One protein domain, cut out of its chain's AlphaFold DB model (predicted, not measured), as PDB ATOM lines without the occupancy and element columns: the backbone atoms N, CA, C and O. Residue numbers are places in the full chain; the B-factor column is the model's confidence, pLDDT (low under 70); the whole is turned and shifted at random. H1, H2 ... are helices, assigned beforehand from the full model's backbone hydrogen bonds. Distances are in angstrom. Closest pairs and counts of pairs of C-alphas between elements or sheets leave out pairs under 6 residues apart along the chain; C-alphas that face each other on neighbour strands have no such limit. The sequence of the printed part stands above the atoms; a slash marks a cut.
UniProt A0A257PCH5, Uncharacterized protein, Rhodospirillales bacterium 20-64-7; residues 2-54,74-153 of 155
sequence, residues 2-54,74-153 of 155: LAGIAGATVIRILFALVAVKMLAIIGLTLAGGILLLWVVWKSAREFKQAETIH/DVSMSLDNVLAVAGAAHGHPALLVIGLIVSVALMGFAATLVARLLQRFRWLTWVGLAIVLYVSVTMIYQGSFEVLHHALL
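What this domain is: This is residues 2 to 54 and 74 to 153 of the 155 residues of an uncharacterized protein of Rhodospirillales bacterium 20-64-7 (UniProt A0A257PCH5). The longest helix, H5, meets H4 at a corner to make a V, with the short H3 in its mouth; over this layer H1 and H2 make a second V, H2 running back along H5 and H1 crossing H3. Residues 48 to 54 stick out. The printed part has 133 residues with five named helices, H1 to H5 in chain order, and no named strand, and its class is all helix. It is flat, 52 by 47 by 21 A, and only just loose, close to compact, with a radius of gyration of the C-alphas of 17.4 A.

Where its parts are: Find C-alpha 123 at (25.602, -3.371, 53.148); from there H5 runs 44.2 A to C-alpha 152 at (69.003, -9.266, 58.923). H4, residues 93 to 120, spans 40.3 A, and H2, residues 28 to 52, spans 36.3 A. H1, residues 2 to 23, begins at (33.059, -16.472, 24.293) and spans 30.2 A. H3 is residues 74 to 88.

How they stand to each other: Look first at Leu 30 and Gly 143, the closest C-alphas of H2 and H5, 4.2 A apart; these helices touch at a shallow tilt of 25 degrees, opposite ways. H4 and H5 only just touch, with 3 pairs of C-alphas within 8 A, and only at the corner, closest at Leu 118 and Leu 124, 6.0 A. Residues 96 to 103 of H4 touch residues 81 to 86 of H3, closest at Leu 96 and Ala 86, 5.8 A. Residues 12 to 20 of H1 touch H3, about perpendicular at 78 degrees, closest at Ala 16 and Leu 79, 5.7 A. H1 and H5 are apart. In all five helices every O i to N i+4 pair is within hydrogen-bond range.

The domain as a whole: Residues 55 to 73 are cut out, and C-alphas 54 and 74 are 30.7 A apart. The links H1 to H2, H3 to H4 and H4 to H5 are tight. Mean pLDDT of the printed part is 75.2; look for values under 70 at residues 2 to 28, 49 to 54 and 149 to 153, among others.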
ATOM      1  N   LEU A   2      32.324 -15.337  23.700       56.09
ATOM      2  CA  LEU A   2      33.059 -16.472  24.293       56.09
ATOM      3  C   LEU A   2      34.518 -16.601  23.817       56.09
ATOM      4  O   LEU A   2      35.402 -16.744  24.649       56.09
ATOM      5  N   ALA A   3      34.793 -16.450  22.515       56.03
ATOM      6  CA  ALA A   3      36.170 -16.478  21.995       56.03
ATOM      7  C   ALA A   3      37.041 -15.318  22.524       56.03
ATOM      8  O   ALA A   3      38.230 -15.492  22.764       56.03
ATOM      9  N   GLY A   4      36.435 -14.150  22.770       63.72
ATOM     10  CA  GLY A   4      37.116 -12.999  23.370       63.72
ATOM     11  C   GLY A   4      37.400 -13.194  24.860       63.72
ATOM     12  O   GLY A   4      38.490 -12.873  25.316       63.72
ATOM     13  N   ILE A   5      36.458 -13.781  25.607       65.38
ATOM     14  CA  ILE A   5      36.647 -14.143  27.022       65.38
ATOM     15  C   ILE A   5      37.713 -15.236  27.150       65.38
ATOM     16  O   ILE A   5      38.603 -15.113  27.985       65.38
ATOM     17  N   ALA A   6      37.678 -16.260  26.295       62.03
ATOM     18  CA  ALA A   6      38.676 -17.326  26.273       62.03
ATOM     19  C   ALA A   6      40.074 -16.791  25.924       62.03
ATOM     20  O   ALA A   6      41.026 -17.057  26.651       62.03
ATOM     21  N   GLY A   7      40.197 -15.963  24.879       68.25
ATOM     22  CA  GLY A   7      41.468 -15.338  24.501       68.25
ATOM     23  C   GLY A   7      42.021 -14.397  25.578       68.25
ATOM     24  O   GLY A   7      43.191 -14.494  25.939       68.25
ATOM     25  N   ALA A   8      41.172 -13.544  26.160       65.44
ATOM     26  CA  ALA A   8      41.556 -12.673  27.273       65.44
ATOM     27  C   ALA A   8      41.984 -13.476  28.511       65.44
ATOM     28  O   ALA A   8      42.934 -13.103  29.197       65.44
ATOM     29  N   THR A   9      41.326 -14.609  28.762       64.69
ATOM     30  CA  THR A   9      41.679 -15.530  29.845       64.69
ATOM     31  C   THR A   9      43.047 -16.157  29.614       64.69
ATOM     32  O   THR A   9      43.867 -16.150  30.521       64.69
ATOM     33  N   VAL A  10      43.348 -16.629  28.403       68.19
ATOM     34  CA  VAL A  10      44.666 -17.201  28.075       68.19
ATOM     35  C   VAL A  10      45.784 -16.170  28.251       68.19
ATOM     36  O   VAL A  10      46.820 -16.487  28.829       68.19
ATOM     37  N   ILE A  11      45.563 -14.921  27.831       68.12
ATOM     38  CA  ILE A  11      46.529 -13.830  28.039       68.12
ATOM     39  C   ILE A  11      46.734 -13.564  29.533       68.12
ATOM     40  O   ILE A  11      47.870 -13.439  29.985       68.12
ATOM     41  N   ARG A  12      45.650 -13.529  30.312       68.81
ATOM     42  CA  ARG A  12      45.698 -13.359  31.769       68.81
ATOM     43  C   ARG A  12      46.452 -14.498  32.453       68.81
ATOM     44  O   ARG A  12      47.233 -14.250  33.361       68.81
ATOM     45  N   ILE A  13      46.257 -15.728  31.986       66.06
ATOM     46  CA  ILE A  13      46.963 -16.921  32.460       66.06
ATOM     47  C   ILE A  13      48.459 -16.811  32.164       66.06
ATOM     48  O   ILE A  13      49.280 -17.012  33.056       66.06
ATOM     49  N   LEU A  14      48.821 -16.451  30.932       67.62
ATOM     50  CA  LEU A  14      50.216 -16.298  30.531       67.62
ATOM     51  C   LEU A  14      50.901 -15.191  31.346       67.62
ATOM     52  O   LEU A  14      52.009 -15.380  31.844       67.62
ATOM     53  N   PHE A  15      50.209 -14.068  31.544       65.38
ATOM     54  CA  PHE A  15      50.692 -12.957  32.357       65.38
ATOM     55  C   PHE A  15      50.839 -13.345  33.831       65.38
ATOM     56  O   PHE A  15      51.850 -13.018  34.444       65.38
ATOM     57  N   ALA A  16      49.884 -14.092  34.390       60.47
ATOM     58  CA  ALA A  16      49.957 -14.578  35.762       60.47
ATOM     59  C   ALA A  16      51.142 -15.530  35.966       60.47
ATOM     60  O   ALA A  16      51.849 -15.401  36.955       60.47
ATOM     61  N   LEU A  17      51.426 -16.431  35.020       64.44
ATOM     62  CA  LEU A  17      52.586 -17.328  35.107       64.44
ATOM     63  C   LEU A  17      53.916 -16.560  35.113       64.44
ATOM     64  O   LEU A  17      54.818 -16.891  35.885       64.44
ATOM     65  N   VAL A  18      54.029 -15.508  34.297       66.44
ATOM     66  CA  VAL A  18      55.194 -14.609  34.303       66.44
ATOM     67  C   VAL A  18      55.253 -13.797  35.603       66.44
ATOM     68  O   VAL A  18      56.318 -13.671  36.204       66.44
ATOM     69  N   ALA A  19      54.114 -13.306  36.092       61.91
ATOM     70  CA  ALA A  19      54.023 -12.553  37.339       61.91
ATOM     71  C   ALA A  19      54.343 -13.410  38.573       61.91
ATOM     72  O   ALA A  19      55.000 -12.915  39.477       61.91
ATOM     73  N   VAL A  20      53.975 -14.697  38.601       57.00
ATOM     74  CA  VAL A  20      54.371 -15.647  39.661       57.00
ATOM     75  C   VAL A  20      55.890 -15.783  39.717       57.00
ATOM     76  O   VAL A  20      56.471 -15.803  40.799       57.00
ATOM     77  N   LYS A  21      56.556 -15.809  38.558       57.91
ATOM     78  CA  LYS A  21      58.024 -15.800  38.501       57.91
ATOM     79  C   LYS A  21      58.613 -14.473  38.995       57.91
ATOM     80  O   LYS A  21      59.678 -14.498  39.597       57.91
ATOM     81  N   MET A  22      57.918 -13.350  38.806       55.66
ATOM     82  CA  MET A  22      58.295 -12.056  39.394       55.66
ATOM     83  C   MET A  22      57.941 -11.924  40.882       55.66
ATOM     84  O   MET A  22      58.622 -11.191  41.582       55.66
ATOM     85  N   LEU A  23      56.923 -12.619  41.396       55.00
ATOM     86  CA  LEU A  23      56.561 -12.603  42.821       55.00
ATOM     87  C   LEU A  23      57.570 -13.353  43.689       55.00
ATOM     88  O   LEU A  23      57.685 -13.061  44.869       55.00
ATOM     89  N   ALA A  24      58.374 -14.236  43.093       55.59
ATOM     90  CA  ALA A  24      59.564 -14.767  43.752       55.59
ATOM     91  C   ALA A  24      60.600 -13.672  44.105       55.59
ATOM     92  O   ALA A  24      61.556 -13.949  44.828       55.59
ATOM     93  N   ILE A  25      60.434 -12.437  43.608       62.91
ATOM     94  CA  ILE A  25      61.232 -11.279  44.011       62.91
ATOM     95  C   ILE A  25      60.713 -10.763  45.360       62.91
ATOM     96  O   ILE A  25      59.585 -10.276  45.484       62.91
ATOM     97  N   ILE A  26      61.585 -10.842  46.362       62.19
ATOM     98  CA  ILE A  26      61.349 -10.407  47.742       62.19
ATOM     99  C   ILE A  26      60.883  -8.944  47.770       62.19
ATOM    100  O   ILE A  26      61.482  -8.069  47.145       62.19
ATOM    101  N   GLY A  27      59.792  -8.677  48.496       65.38
ATOM    102  CA  GLY A  27      59.200  -7.342  48.647       65.38
ATOM    103  C   GLY A  27      58.008  -7.040  47.729       65.38
ATOM    104  O   GLY A  27      57.291  -6.067  47.973       65.38
ATOM    105  N   LEU A  28      57.711  -7.881  46.728       69.69
ATOM    106  CA  LEU A  28      56.529  -7.676  45.880       69.69
ATOM    107  C   LEU A  28      55.213  -7.917  46.648       69.69
ATOM    108  O   LEU A  28      54.241  -7.196  46.420       69.69
ATOM    109  N   THR A  29      55.199  -8.830  47.626       72.69
ATOM    110  CA  THR A  29      54.072  -9.043  48.557       72.69
ATOM    111  C   THR A  29      53.741  -7.772  49.346       72.69
ATOM    112  O   THR A  29      52.579  -7.369  49.438       72.69
ATOM    113  N   LEU A  30      54.772  -7.080  49.845       79.62
ATOM    114  CA  LEU A  30      54.632  -5.808  50.557       79.62
ATOM    115  C   LEU A  30      54.081  -4.713  49.633       79.62
ATOM    116  O   LEU A  30      53.146  -4.000  50.000       79.62
ATOM    117  N   ALA A  31      54.618  -4.611  48.413       78.94
ATOM    118  CA  ALA A  31      54.129  -3.672  47.408       78.94
ATOM    119  C   ALA A  31      52.656  -3.938  47.047       78.94
ATOM    120  O   ALA A  31      51.865  -2.997  46.981       78.94
ATOM    121  N   GLY A  32      52.266  -5.209  46.886       76.50
ATOM    122  CA  GLY A  32      50.881  -5.627  46.661       76.50
ATOM    123  C   GLY A  32      49.951  -5.244  47.816       76.50
ATOM    124  O   GLY A  32      48.876  -4.690  47.584       76.50
ATOM    125  N   GLY A  33      50.392  -5.435  49.061       79.81
ATOM    126  CA  GLY A  33      49.644  -5.019  50.247       79.81
ATOM    127  C   GLY A  33      49.427  -3.499  50.328       79.81
ATOM    128  O   GLY A  33      48.300  -3.044  50.530       79.81
ATOM    129  N   ILE A  34      50.471  -2.696  50.085       83.94
ATOM    130  CA  ILE A  34      50.381  -1.220  50.053       83.94
ATOM    131  C   ILE A  34      49.424  -0.751  48.948       83.94
ATOM    132  O   ILE A  34      48.611   0.159  49.138       83.94
ATOM    133  N   LEU A  35      49.503  -1.392  47.786       79.12
ATOM    134  CA  LEU A  35      48.665  -1.105  46.634       79.12
ATOM    135  C   LEU A  35      47.184  -1.371  46.927       79.12
ATOM    136  O   LEU A  35      46.337  -0.520  46.640       79.12
ATOM    137  N   LEU A  36      46.872  -2.507  47.558       80.50
ATOM    138  CA  LEU A  36      45.515  -2.841  47.992       80.50
ATOM    139  C   LEU A  36      44.996  -1.866  49.054       80.50
ATOM    140  O   LEU A  36      43.839  -1.454  48.981       80.50
ATOM    141  N   LEU A  37      45.845  -1.425  49.985       85.56
ATOM    142  CA  LEU A  37      45.465  -0.429  50.989       85.56
ATOM    143  C   LEU A  37      45.033   0.894  50.332       85.56
ATOM    144  O   LEU A  37      44.008   1.482  50.694       85.56
ATOM    145  N   TRP A  38      45.766   1.338  49.305       85.50
ATOM    146  CA  TRP A  38      45.387   2.510  48.513       85.50
ATOM    147  C   TRP A  38      44.069   2.306  47.752       85.50
ATOM    148  O   TRP A  38      43.240   3.225  47.703       85.50
ATOM    149  N   VAL A  39      43.845   1.111  47.188       81.88
ATOM    150  CA  VAL A  39      42.583   0.750  46.521       81.88
ATOM    151  C   VAL A  39      41.417   0.836  47.504       81.88
ATOM    152  O   VAL A  39      40.442   1.524  47.206       81.88
ATOM    153  N   VAL A  40      41.539   0.240  48.693       85.69
ATOM    154  CA  VAL A  40      40.503   0.277  49.738       85.69
ATOM    155  C   VAL A  40      40.170   1.710  50.127       85.69
ATOM    156  O   VAL A  40      39.002   2.105  50.099       85.69
ATOM    157  N   TRP A  41      41.186   2.522  50.433       85.81
ATOM    158  CA  TRP A  41      40.974   3.915  50.816       85.81
ATOM    159  C   TRP A  41      40.254   4.699  49.724       85.81
ATOM    160  O   TRP A  41      39.386   5.538  49.993       85.81
ATOM    161  N   LYS A  42      40.596   4.434  48.464       81.69
ATOM    162  CA  LYS A  42      39.959   5.144  47.375       81.69
ATOM    163  C   LYS A  42      38.545   4.656  47.077       81.69
ATOM    164  O   LYS A  42      37.678   5.509  46.903       81.69
ATOM    165  N   SER A  43      38.303   3.351  47.054       78.25
ATOM    166  CA  SER A  43      36.962   2.793  46.890       78.25
ATOM    167  C   SER A  43      36.032   3.304  47.991       78.25
ATOM    168  O   SER A  43      34.954   3.804  47.684       78.25
ATOM    169  N   ALA A  44      36.490   3.339  49.249       83.75
ATOM    170  CA  ALA A  44      35.738   3.920  50.366       83.75
ATOM    171  C   ALA A  44      35.308   5.377  50.106       83.75
ATOM    172  O   ALA A  44      34.180   5.768  50.413       83.75
ATOM    173  N   ARG A  45      36.194   6.194  49.519       81.50
ATOM    174  CA  ARG A  45      35.878   7.588  49.168       81.50
ATOM    175  C   ARG A  45      34.914   7.709  47.999       81.50
ATOM    176  O   ARG A  45      34.064   8.590  48.032       81.50
ATOM    177  N   GLU A  46      35.036   6.852  46.992       77.75
ATOM    178  CA  GLU A  46      34.116   6.830  45.851       77.75
ATOM    179  C   GLU A  46      32.693   6.453  46.304       77.75
ATOM    180  O   GLU A  46      31.739   7.099  45.875       77.75
ATOM    181  N   PHE A  47      32.549   5.526  47.261       70.75
ATOM    182  CA  PHE A  47      31.252   5.196  47.867       70.75
ATOM    183  C   PHE A  47      30.672   6.339  48.712       70.75
ATOM    184  O   PHE A  47      29.506   6.686  48.539       70.75
ATOM    185  N   LYS A  48      31.478   6.992  49.565       72.94
ATOM    186  CA  LYS A  48      31.019   8.172  50.327       72.94
ATOM    187  C   LYS A  48      30.625   9.346  49.417       72.94
ATOM    188  O   LYS A  48      29.682  10.070  49.728       72.94
ATOM    189  N   GLN A  49      31.322   9.539  48.294       67.50
ATOM    190  CA  GLN A  49      30.952  10.547  47.291       67.50
ATOM    191  C   GLN A  49      29.657  10.195  46.556       67.50
ATOM    192  O   GLN A  49      28.854  11.086  46.298       67.50
ATOM    193  N   ALA A  50      29.424   8.917  46.255       63.88
ATOM    194  CA  ALA A  50      28.186   8.472  45.620       63.88
ATOM    195  C   ALA A  50      26.945   8.685  46.508       63.88
ATOM    196  O   ALA A  50      25.868   8.929  45.978       63.88
ATOM    197  N   GLU A  51      27.084   8.645  47.839       63.41
ATOM    198  CA  GLU A  51      25.976   8.961  48.761       63.41
ATOM    199  C   GLU A  51      25.769  10.465  48.999       63.41
ATOM    200  O   GLU A  51      24.670  10.877  49.357       63.41
ATOM    201  N   THR A  52      26.793  11.299  48.789       58.75
ATOM    202  CA  THR A  52      26.724  12.753  49.045       58.75
ATOM    203  C   THR A  52      26.382  13.582  47.808       58.75
ATOM    204  O   THR A  52      25.863  14.690  47.937       58.75
ATOM    205  N   ILE A  53      26.630  13.069  46.601       52.31
ATOM    206  CA  ILE A  53      26.378  13.785  45.347       52.31
ATOM    207  C   ILE A  53      25.058  13.301  44.740       52.31
ATOM    208  O   ILE A  53      25.039  12.476  43.832       52.31
ATOM    209  N   HIS A  54      23.945  13.875  45.202       48.31
ATOM    210  CA  HIS A  54      22.698  13.874  44.428       48.31
ATOM    211  C   HIS A  54      22.698  14.927  43.298       48.31
ATOM    212  O   HIS A  54      21.793  14.923  42.474       48.31
ATOM    213  N   ASP A  74      43.487  -6.628  38.869       69.94
ATOM    214  CA  ASP A  74      43.462  -7.834  38.052       69.94
ATOM    215  C   ASP A  74      44.690  -8.701  38.315       69.94
ATOM    216  O   ASP A  74      44.549  -9.902  38.535       69.94
ATOM    217  N   VAL A  75      45.872  -8.076  38.360       62.69
ATOM    218  CA  VAL A  75      47.149  -8.738  38.633       62.69
ATOM    219  C   VAL A  75      47.181  -9.271  40.056       62.69
ATOM    220  O   VAL A  75      47.354 -10.476  40.205       62.69
ATOM    221  N   SER A  76      46.943  -8.440  41.080       66.19
ATOM    222  CA  SER A  76      46.977  -8.881  42.483       66.19
ATOM    223  C   SER A  76      46.016 -10.044  42.744       66.19
ATOM    224  O   SER A  76      46.421 -11.065  43.283       66.19
ATOM    225  N   MET A  77      44.772  -9.946  42.266       71.25
ATOM    226  CA  MET A  77      43.777 -11.001  42.468       71.25
ATOM    227  C   MET A  77      44.052 -12.250  41.614       71.25
ATOM    228  O   MET A  77      43.785 -13.370  42.044       71.25
ATOM    229  N   SER A  78      44.574 -12.085  40.391       66.25
ATOM    230  CA  SER A  78      44.912 -13.231  39.534       66.25
ATOM    231  C   SER A  78      46.112 -14.009  40.054       66.25
ATOM    232  O   SER A  78      46.129 -15.229  39.927       66.25
ATOM    233  N   LEU A  79      47.082 -13.319  40.653       64.00
ATOM    234  CA  LEU A  79      48.287 -13.912  41.206       64.00
ATOM    235  C   LEU A  79      47.937 -14.860  42.353       64.00
ATOM    236  O   LEU A  79      48.310 -16.028  42.299       64.00
ATOM    237  N   ASP A  80      47.124 -14.400  43.304       70.00
ATOM    238  CA  ASP A  80      46.654 -15.218  44.425       70.00
ATOM    239  C   ASP A  80      45.823 -16.420  43.942       70.00
ATOM    240  O   ASP A  80      46.006 -17.547  44.407       70.00
ATOM    241  N   ASN A  81      44.970 -16.217  42.930       73.00
ATOM    242  CA  ASN A  81      44.170 -17.288  42.331       73.00
ATOM    243  C   ASN A  81      45.026 -18.337  41.596       73.00
ATOM    244  O   ASN A  81      44.713 -19.528  41.649       73.00
ATOM    245  N   VAL A  82      46.094 -17.925  40.903       70.88
ATOM    246  CA  VAL A  82      47.007 -18.849  40.210       70.88
ATOM    247  C   VAL A  82      47.917 -19.565  41.201       70.88
ATOM    248  O   VAL A  82      48.131 -20.761  41.038       70.88
ATOM    249  N   LEU A  83      48.405 -18.891  42.245       68.88
ATOM    250  CA  LEU A  83      49.222 -19.511  43.292       68.88
ATOM    251  C   LEU A  83      48.449 -20.576  44.070       68.88
ATOM    252  O   LEU A  83      48.994 -21.648  44.319       68.88
ATOM    253  N   ALA A  84      47.175 -20.328  44.385       75.56
ATOM    254  CA  ALA A  84      46.311 -21.316  45.027       75.56
ATOM    255  C   ALA A  84      46.149 -22.584  44.166       75.56
ATOM    256  O   ALA A  84      46.289 -23.703  44.662       75.56
ATOM    257  N   VAL A  85      45.918 -22.421  42.858       74.75
ATOM    258  CA  VAL A  85      45.793 -23.551  41.920       74.75
ATOM    259  C   VAL A  85      47.143 -24.239  41.689       74.75
ATOM    260  O   VAL A  85      47.209 -25.464  41.651       74.75
ATOM    261  N   ALA A  86      48.231 -23.475  41.569       72.25
ATOM    262  CA  ALA A  86      49.578 -24.007  41.386       72.25
ATOM    263  C   ALA A  86      50.050 -24.802  42.614       72.25
ATOM    264  O   ALA A  86      50.656 -25.859  42.449       72.25
ATOM    265  N   GLY A  87      49.718 -24.341  43.825       70.19
ATOM    266  CA  GLY A  87      49.966 -25.061  45.074       70.19
ATOM    267  C   GLY A  87      49.206 -26.386  45.149       70.19
ATOM    268  O   GLY A  87      49.775 -27.392  45.561       70.19
ATOM    269  N   ALA A  88      47.961 -26.419  44.665       79.50
ATOM    270  CA  ALA A  88      47.161 -27.643  44.597       79.50
ATOM    271  C   ALA A  88      47.607 -28.616  43.484       79.50
ATOM    272  O   ALA A  88      47.341 -29.813  43.563       79.50
ATOM    273  N   ALA A  89      48.282 -28.126  42.438       78.69
ATOM    274  CA  ALA A  89      48.638 -28.917  41.258       78.69
ATOM    275  C   ALA A  89      49.897 -29.800  41.423       78.69
ATOM    276  O   ALA A  89      50.217 -30.545  40.495       78.69
ATOM    277  N   HIS A  90      50.618 -29.721  42.554       71.44
ATOM    278  CA  HIS A  90      51.785 -30.559  42.907       71.44
ATOM    279  C   HIS A  90      52.720 -30.898  41.718       71.44
ATOM    280  O   HIS A  90      53.080 -32.053  41.487       71.44
ATOM    281  N   GLY A  91      53.085 -29.893  40.914       68.75
ATOM    282  CA  GLY A  91      54.047 -30.034  39.812       68.75
ATOM    283  C   GLY A  91      53.516 -30.626  38.498       68.75
ATOM    284  O   GLY A  91      54.289 -30.747  37.552       68.75
ATOM    285  N   HIS A  92      52.225 -30.953  38.387       76.69
ATOM    286  CA  HIS A  92      51.635 -31.467  37.147       76.69
ATOM    287  C   HIS A  92      51.053 -30.324  36.296       76.69
ATOM    288  O   HIS A  92      49.973 -29.810  36.607       76.69
ATOM    289  N   PRO A  93      51.704 -29.930  35.183       73.44
ATOM    290  CA  PRO A  93      51.275 -28.776  34.387       73.44
ATOM    291  C   PRO A  93      49.872 -28.948  33.787       73.44
ATOM    292  O   PRO A  93      49.135 -27.973  33.661       73.44
ATOM    293  N   ALA A  94      49.456 -30.183  33.486       79.25
ATOM    294  CA  ALA A  94      48.103 -30.471  33.015       79.25
ATOM    295  C   ALA A  94      47.024 -30.133  34.064       79.25
ATOM    296  O   ALA A  94      45.998 -29.546  33.723       79.25
ATOM    297  N   LEU A  95      47.275 -30.440  35.345       78.25
ATOM    298  CA  LEU A  95      46.356 -30.111  36.440       78.25
ATOM    299  C   LEU A  95      46.280 -28.600  36.675       78.25
ATOM    300  O   LEU A  95      45.199 -28.076  36.935       78.25
ATOM    301  N   LEU A  96      47.402 -27.891  36.508       76.94
ATOM    302  CA  LEU A  96      47.451 -26.433  36.612       76.94
ATOM    303  C   LEU A  96      46.563 -25.773  35.550       76.94
ATOM    304  O   LEU A  96      45.731 -24.935  35.891       76.94
ATOM    305  N   VAL A  97      46.692 -26.175  34.280       76.19
ATOM    306  CA  VAL A  97      45.901 -25.605  33.173       76.19
ATOM    307  C   VAL A  97      44.407 -25.865  33.364       76.19
ATOM    308  O   VAL A  97      43.603 -24.942  33.231       76.19
ATOM    309  N   ILE A  98      44.027 -27.096  33.721       82.12
ATOM    310  CA  ILE A  98      42.622 -27.450  33.968       82.12
ATOM    311  C   ILE A  98      42.070 -26.655  35.156       82.12
ATOM    312  O   ILE A  98      41.000 -26.053  35.045       82.12
ATOM    313  N   GLY A  99      42.812 -26.585  36.264       81.81
ATOM    314  CA  GLY A  99      42.417 -25.821  37.445       81.81
ATOM    315  C   GLY A  99      42.239 -24.329  37.155       81.81
ATOM    316  O   GLY A  99      41.291 -23.717  37.642       81.81
ATOM    317  N   LEU A 100      43.086 -23.750  36.299       77.81
ATOM    318  CA  LEU A 100      42.977 -22.352  35.879       77.81
ATOM    319  C   LEU A 100      41.731 -22.089  35.030       77.81
ATOM    320  O   LEU A 100      41.026 -21.109  35.270       77.81
ATOM    321  N   ILE A 101      41.436 -22.963  34.063       80.50
ATOM    322  CA  ILE A 101      40.235 -22.851  33.223       80.50
ATOM    323  C   ILE A 101      38.978 -22.918  34.096       80.50
ATOM    324  O   ILE A 101      38.089 -22.073  33.970       80.50
ATOM    325  N   VAL A 102      38.926 -23.888  35.014       84.25
ATOM    326  CA  VAL A 102      37.805 -24.052  35.949       84.25
ATOM    327  C   VAL A 102      37.682 -22.841  36.877       84.25
ATOM    328  O   VAL A 102      36.580 -22.319  37.043       84.25
ATOM    329  N   SER A 103      38.794 -22.343  37.426       80.94
ATOM    330  CA  SER A 103      38.819 -21.170  38.310       80.94
ATOM    331  C   SER A 103      38.245 -19.926  37.627       80.94
ATOM    332  O   SER A 103      37.360 -19.267  38.173       80.94
ATOM    333  N   VAL A 104      38.658 -19.642  36.387       77.94
ATOM    334  CA  VAL A 104      38.173 -18.462  35.652       77.94
ATOM    335  C   VAL A 104      36.698 -18.595  35.272       77.94
ATOM    336  O   VAL A 104      35.939 -17.632  35.413       77.94
ATOM    337  N   ALA A 105      36.262 -19.781  34.840       81.44
ATOM    338  CA  ALA A 105      34.853 -20.029  34.546       81.44
ATOM    339  C   ALA A 105      33.974 -19.812  35.791       81.44
ATOM    340  O   ALA A 105      32.959 -19.109  35.733       81.44
ATOM    341  N   LEU A 106      34.401 -20.358  36.934       84.31
ATOM    342  CA  LEU A 106      33.691 -20.231  38.203       84.31
ATOM    343  C   LEU A 106      33.691 -18.785  38.713       84.31
ATOM    344  O   LEU A 106      32.668 -18.313  39.200       84.31
ATOM    345  N   MET A 107      34.786 -18.048  38.522       82.81
ATOM    346  CA  MET A 107      34.884 -16.629  38.865       82.81
ATOM    347  C   MET A 107      33.924 -15.764  38.039       82.81
ATOM    348  O   MET A 107      33.272 -14.883  38.596       82.81
ATOM    349  N   GLY A 108      33.771 -16.031  36.737       81.38
ATOM    350  CA  GLY A 108      32.794 -15.335  35.891       81.38
ATOM    351  C   GLY A 108      31.346 -15.576  36.337       81.38
ATOM    352  O   GLY A 108      30.539 -14.641  36.418       81.38
ATOM    353  N   PHE A 109      31.025 -16.819  36.703       86.69
ATOM    354  CA  PHE A 109      29.724 -17.162  37.277       86.69
ATOM    355  C   PHE A 109      29.506 -16.484  38.643       86.69
ATOM    356  O   PHE A 109      28.487 -15.819  38.855       86.69
ATOM    357  N   ALA A 110      30.491 -16.575  39.539       86.50
ATOM    358  CA  ALA A 110      30.452 -15.975  40.868       86.50
ATOM    359  C   ALA A 110      30.329 -14.448  40.809       86.50
ATOM    360  O   ALA A 110      29.520 -13.884  41.538       86.50
ATOM    361  N   ALA A 111      31.043 -13.772  39.904       83.62
ATOM    362  CA  ALA A 111      30.946 -12.325  39.717       83.62
ATOM    363  C   ALA A 111      29.515 -11.893  39.370       83.62
ATOM    364  O   ALA A 111      29.018 -10.899  39.898       83.62
ATOM    365  N   THR A 112      28.819 -12.679  38.544       85.94
ATOM    366  CA  THR A 112      27.418 -12.418  38.191       85.94
ATOM    367  C   THR A 112      26.494 -12.594  39.399       85.94
ATOM    368  O   THR A 112      25.589 -11.786  39.611       85.94
ATOM    369  N   LEU A 113      26.727 -13.623  40.219       89.62
ATOM    370  CA  LEU A 113      25.966 -13.857  41.447       89.62
ATOM    371  C   LEU A 113      26.212 -12.752  42.486       89.62
ATOM    372  O   LEU A 113      25.259 -12.189  43.023       89.62
ATOM    373  N   VAL A 114      27.478 -12.396  42.715       87.75
ATOM    374  CA  VAL A 114      27.902 -11.329  43.630       87.75
ATOM    375  C   VAL A 114      27.344  -9.981  43.184       87.75
ATOM    376  O   VAL A 114      26.828  -9.247  44.019       87.75
ATOM    377  N   ALA A 115      27.358  -9.665  41.885       85.25
ATOM    378  CA  ALA A 115      26.781  -8.426  41.368       85.25
ATOM    379  C   ALA A 115      25.282  -8.309  41.691       85.25
ATOM    380  O   ALA A 115      24.836  -7.269  42.180       85.25
ATOM    381  N   ARG A 116      24.510  -9.389  41.499       88.19
ATOM    382  CA  ARG A 116      23.086  -9.421  41.885       88.19
ATOM    383  C   ARG A 116      22.906  -9.277  43.395       88.19
ATOM    384  O   ARG A 116      21.980  -8.603  43.846       88.19
ATOM    385  N   LEU A 117      23.787  -9.891  44.181       87.94
ATOM    386  CA  LEU A 117      23.717  -9.847  45.637       87.94
ATOM    387  C   LEU A 117      24.061  -8.457  46.187       87.94
ATOM    388  O   LEU A 117      23.366  -7.981  47.078       87.94
ATOM    389  N   LEU A 118      25.050  -7.772  45.607       86.75
ATOM    390  CA  LEU A 118      25.406  -6.387  45.930       86.75
ATOM    391  C   LEU A 118      24.286  -5.405  45.571       86.75
ATOM    392  O   LEU A 118      24.013  -4.484  46.340       86.75
ATOM    393  N   GLN A 119      23.602  -5.616  44.439       84.25
ATOM    394  CA  GLN A 119      22.432  -4.812  44.068       84.25
ATOM    395  C   GLN A 119      21.280  -4.978  45.065       84.25
ATOM    396  O   GLN A 119      20.602  -4.004  45.386       84.25
ATOM    397  N   ARG A 120      21.074  -6.194  45.585       86.69
ATOM    398  CA  ARG A 120      20.034  -6.478  46.582       86.69
ATOM    399  C   ARG A 120      20.417  -6.020  47.991       86.69
ATOM    400  O   ARG A 120      19.564  -5.542  48.732       86.69
ATOM    401  N   PHE A 121      21.686  -6.158  48.365       88.38
ATOM    402  CA  PHE A 121      22.195  -5.909  49.710       88.38
ATOM    403  C   PHE A 121      23.364  -4.917  49.675       88.38
ATOM    404  O   PHE A 121      24.531  -5.301  49.695       88.38
ATOM    405  N   ARG A 122      23.053  -3.613  49.703       81.00
ATOM    406  CA  ARG A 122      24.065  -2.536  49.701       81.00
ATOM    407  C   ARG A 122      25.093  -2.650  50.832       81.00
ATOM    408  O   ARG A 122      26.254  -2.306  50.618       81.00
ATOM    409  N   TRP A 123      24.702  -3.170  52.002       85.25
ATOM    410  CA  TRP A 123      25.602  -3.371  53.148       85.25
ATOM    411  C   TRP A 123      26.755  -4.338  52.840       85.25
ATOM    412  O   TRP A 123      27.853  -4.184  53.372       85.25
ATOM    413  N   LEU A 124      26.544  -5.276  51.911       86.12
ATOM    414  CA  LEU A 124      27.531  -6.273  51.512       86.12
ATOM    415  C   LEU A 124      28.754  -5.637  50.823       86.12
ATOM    416  O   LEU A 124      29.850  -6.187  50.868       86.12
ATOM    417  N   THR A 125      28.596  -4.432  50.265       83.38
ATOM    418  CA  THR A 125      29.707  -3.631  49.724       83.38
ATOM    419  C   THR A 125      30.713  -3.256  50.814       83.38
ATOM    420  O   THR A 125      31.921  -3.344  50.597       83.38
ATOM    421  N   TRP A 126      30.231  -2.882  52.003       85.81
ATOM    422  CA  TRP A 126      31.087  -2.552  53.146       85.81
ATOM    423  C   TRP A 126      31.806  -3.787  53.683       85.81
ATOM    424  O   TRP A 126      32.981  -3.702  54.033       85.81
ATOM    425  N   VAL A 127      31.137  -4.944  53.675       89.69
ATOM    426  CA  VAL A 127      31.749  -6.231  54.038       89.69
ATOM    427  C   VAL A 127      32.870  -6.594  53.066       89.69
ATOM    428  O   VAL A 127      33.977  -6.898  53.499       89.69
ATOM    429  N   GLY A 128      32.622  -6.501  51.755       86.19
ATOM    430  CA  GLY A 128      33.649  -6.747  50.742       86.19
ATOM    431  C   GLY A 128      34.855  -5.820  50.907       86.19
ATOM    432  O   GLY A 128      35.997  -6.272  50.867       86.19
ATOM    433  N   LEU A 129      34.611  -4.536  51.182       85.81
ATOM    434  CA  LEU A 129      35.669  -3.565  51.454       85.81
ATOM    435  C   LEU A 129      36.476  -3.914  52.719       85.81
ATOM    436  O   LEU A 129      37.699  -3.786  52.709       85.81
ATOM    437  N   ALA A 130      35.815  -4.384  53.782       89.31
ATOM    438  CA  ALA A 130      36.469  -4.818  55.017       89.31
ATOM    439  C   ALA A 130      37.344  -6.066  54.808       89.31
ATOM    440  O   ALA A 130      38.450  -6.131  55.341       89.31
ATOM    441  N   ILE A 131      36.894  -7.020  53.990       89.00
ATOM    442  CA  ILE A 131      37.679  -8.212  53.639       89.00
ATOM    443  C   ILE A 131      38.946  -7.812  52.875       89.00
ATOM    444  O   ILE A 131      40.040  -8.233  53.241       89.00
ATOM    445  N   VAL A 132      38.830  -6.956  51.851       84.94
ATOM    446  CA  VAL A 132      40.003  -6.494  51.082       84.94
ATOM    447  C   VAL A 132      40.968  -5.702  51.972       84.94
ATOM    448  O   VAL A 132      42.182  -5.859  51.847       84.94
ATOM    449  N   LEU A 133      40.451  -4.902  52.913       88.81
ATOM    450  CA  LEU A 133      41.278  -4.219  53.908       88.81
ATOM    451  C   LEU A 133      42.065  -5.220  54.762       88.81
ATOM    452  O   LEU A 133      43.278  -5.076  54.900       88.81
ATOM    453  N   TYR A 134      41.401  -6.251  55.283       89.88
ATOM    454  CA  TYR A 134      42.047  -7.297  56.076       89.88
ATOM    455  C   TYR A 134      43.161  -8.016  55.296       89.88
ATOM    456  O   TYR A 134      44.274  -8.168  55.806       89.88
ATOM    457  N   VAL A 135      42.902  -8.385  54.035       85.88
ATOM    458  CA  VAL A 135      43.906  -9.005  53.153       85.88
ATOM    459  C   VAL A 135      45.091  -8.065  52.934       85.88
ATOM    460  O   VAL A 135      46.234  -8.479  53.106       85.88
ATOM    461  N   SER A 136      44.838  -6.784  52.644       84.94
ATOM    462  CA  SER A 136      45.903  -5.800  52.418       84.94
ATOM    463  C   SER A 136      46.839  -5.657  53.621       84.94
ATOM    464  O   SER A 136      48.057  -5.661  53.461       84.94
ATOM    465  N   VAL A 137      46.287  -5.612  54.837       89.88
ATOM    466  CA  VAL A 137      47.066  -5.522  56.080       89.88
ATOM    467  C   VAL A 137      47.867  -6.800  56.310       89.88
ATOM    468  O   VAL A 137      49.040  -6.728  56.669       89.88
ATOM    469  N   THR A 138      47.265  -7.961  56.052       85.12
ATOM    470  CA  THR A 138      47.940  -9.258  56.197       85.12
ATOM    471  C   THR A 138      49.114  -9.383  55.223       85.12
ATOM    472  O   THR A 138      50.196  -9.795  55.631       85.12
ATOM    473  N   MET A 139      48.951  -8.941  53.971       83.50
ATOM    474  CA  MET A 139      50.036  -8.902  52.982       83.50
ATOM    475  C   MET A 139      51.149  -7.924  53.366       83.50
ATOM    476  O   MET A 139      52.321  -8.225  53.162       83.50
ATOM    477  N   ILE A 140      50.810  -6.768  53.950       86.31
ATOM    478  CA  ILE A 140      51.814  -5.826  54.467       86.31
ATOM    479  C   ILE A 140      52.597  -6.460  55.618       86.31
ATOM    480  O   ILE A 140      53.815  -6.334  55.659       86.31
ATOM    481  N   TYR A 141      51.914  -7.148  56.534       87.44
ATOM    482  CA  TYR A 141      52.546  -7.803  57.680       87.44
ATOM    483  C   TYR A 141      53.460  -8.962  57.259       87.44
ATOM    484  O   TYR A 141      54.591  -9.069  57.724       87.44
ATOM    485  N   GLN A 142      52.995  -9.814  56.344       82.38
ATOM    486  CA  GLN A 142      53.801 -10.909  55.803       82.38
ATOM    487  C   GLN A 142      54.979 -10.376  54.982       82.38
ATOM    488  O   GLN A 142      56.116 -10.784  55.202       82.38
ATOM    489  N   GLY A 143      54.726  -9.408  54.098       80.31
ATOM    490  CA  GLY A 143      55.760  -8.802  53.265       80.31
ATOM    491  C   GLY A 143      56.810  -8.027  54.065       80.31
ATOM    492  O   GLY A 143      57.977  -8.026  53.684       80.31
ATOM    493  N   SER A 144      56.446  -7.393  55.183       81.50
ATOM    494  CA  SER A 144      57.416  -6.715  56.052       81.50
ATOM    495  C   SER A 144      58.293  -7.708  56.816       81.50
ATOM    496  O   SER A 144      59.496  -7.478  56.930       81.50
ATOM    497  N   PHE A 145      57.728  -8.831  57.273       77.38
ATOM    498  CA  PHE A 145      58.488  -9.912  57.901       77.38
ATOM    499  C   PHE A 145      59.478 -10.553  56.919       77.38
ATOM    500  O   PHE A 145      60.634 -10.777  57.269       77.38
ATOM    501  N   GLU A 146      59.051 -10.779  55.677       73.56
ATOM    502  CA  GLU A 146      59.865 -11.354  54.600       73.56
ATOM    503  C   GLU A 146      61.061 -10.455  54.235       73.56
ATOM    504  O   GLU A 146      62.194 -10.930  54.141       73.56
ATOM    505  N   VAL A 147      60.844  -9.137  54.133       75.94
ATOM    506  CA  VAL A 147      61.916  -8.150  53.899       75.94
ATOM    507  C   VAL A 147      62.861  -8.048  55.099       75.94
ATOM    508  O   VAL A 147      64.077  -7.987  54.919       75.94
ATOM    509  N   LEU A 148      62.330  -8.051  56.325       72.75
ATOM    510  CA  LEU A 148      63.129  -7.928  57.545       72.75
ATOM    511  C   LEU A 148      64.038  -9.147  57.767       72.75
ATOM    512  O   LEU A 148      65.197  -8.979  58.138       72.75
ATOM    513  N   HIS A 149      63.544 -10.361  57.500       66.44
ATOM    514  CA  HIS A 149      64.339 -11.588  57.622       66.44
ATOM    515  C   HIS A 149      65.500 -11.622  56.619       66.44
ATOM    516  O   HIS A 149      66.599 -12.052  56.959       66.44
ATOM    517  N   HIS A 150      65.279 -11.114  55.403       67.19
ATOM    518  CA  HIS A 150      66.317 -11.033  54.375       67.19
ATOM    519  C   HIS A 150      67.318  -9.890  54.618       67.19
ATOM    520  O   HIS A 150      68.487 -10.013  54.274       67.19
ATOM    521  N   ALA A 151      66.884  -8.790  55.243       63.72
ATOM    522  CA  ALA A 151      67.761  -7.677  55.606       63.72
ATOM    523  C   ALA A 151      68.668  -7.982  56.818       63.72
ATOM    524  O   ALA A 151      69.721  -7.362  56.954       63.72
ATOM    525  N   LEU A 152      68.267  -8.910  57.699       61.31
ATOM    526  CA  LEU A 152      69.003  -9.266  58.923       61.31
ATOM    527  C   LEU A 152      69.975 -10.449  58.765       61.31
ATOM    528  O   LEU A 152      70.871 -10.589  59.594       61.31
ATOM    529  N   LEU A 153      69.839 -11.276  57.723       58.31
ATOM    530  CA  LEU A 153      70.773 -12.366  57.409       58.31
ATOM    531  C   LEU A 153      71.312 -12.208  55.979       58.31
ATOM    532  O   LEU A 153      70.842 -12.897  55.072       58.31
TER     533      LEU A 153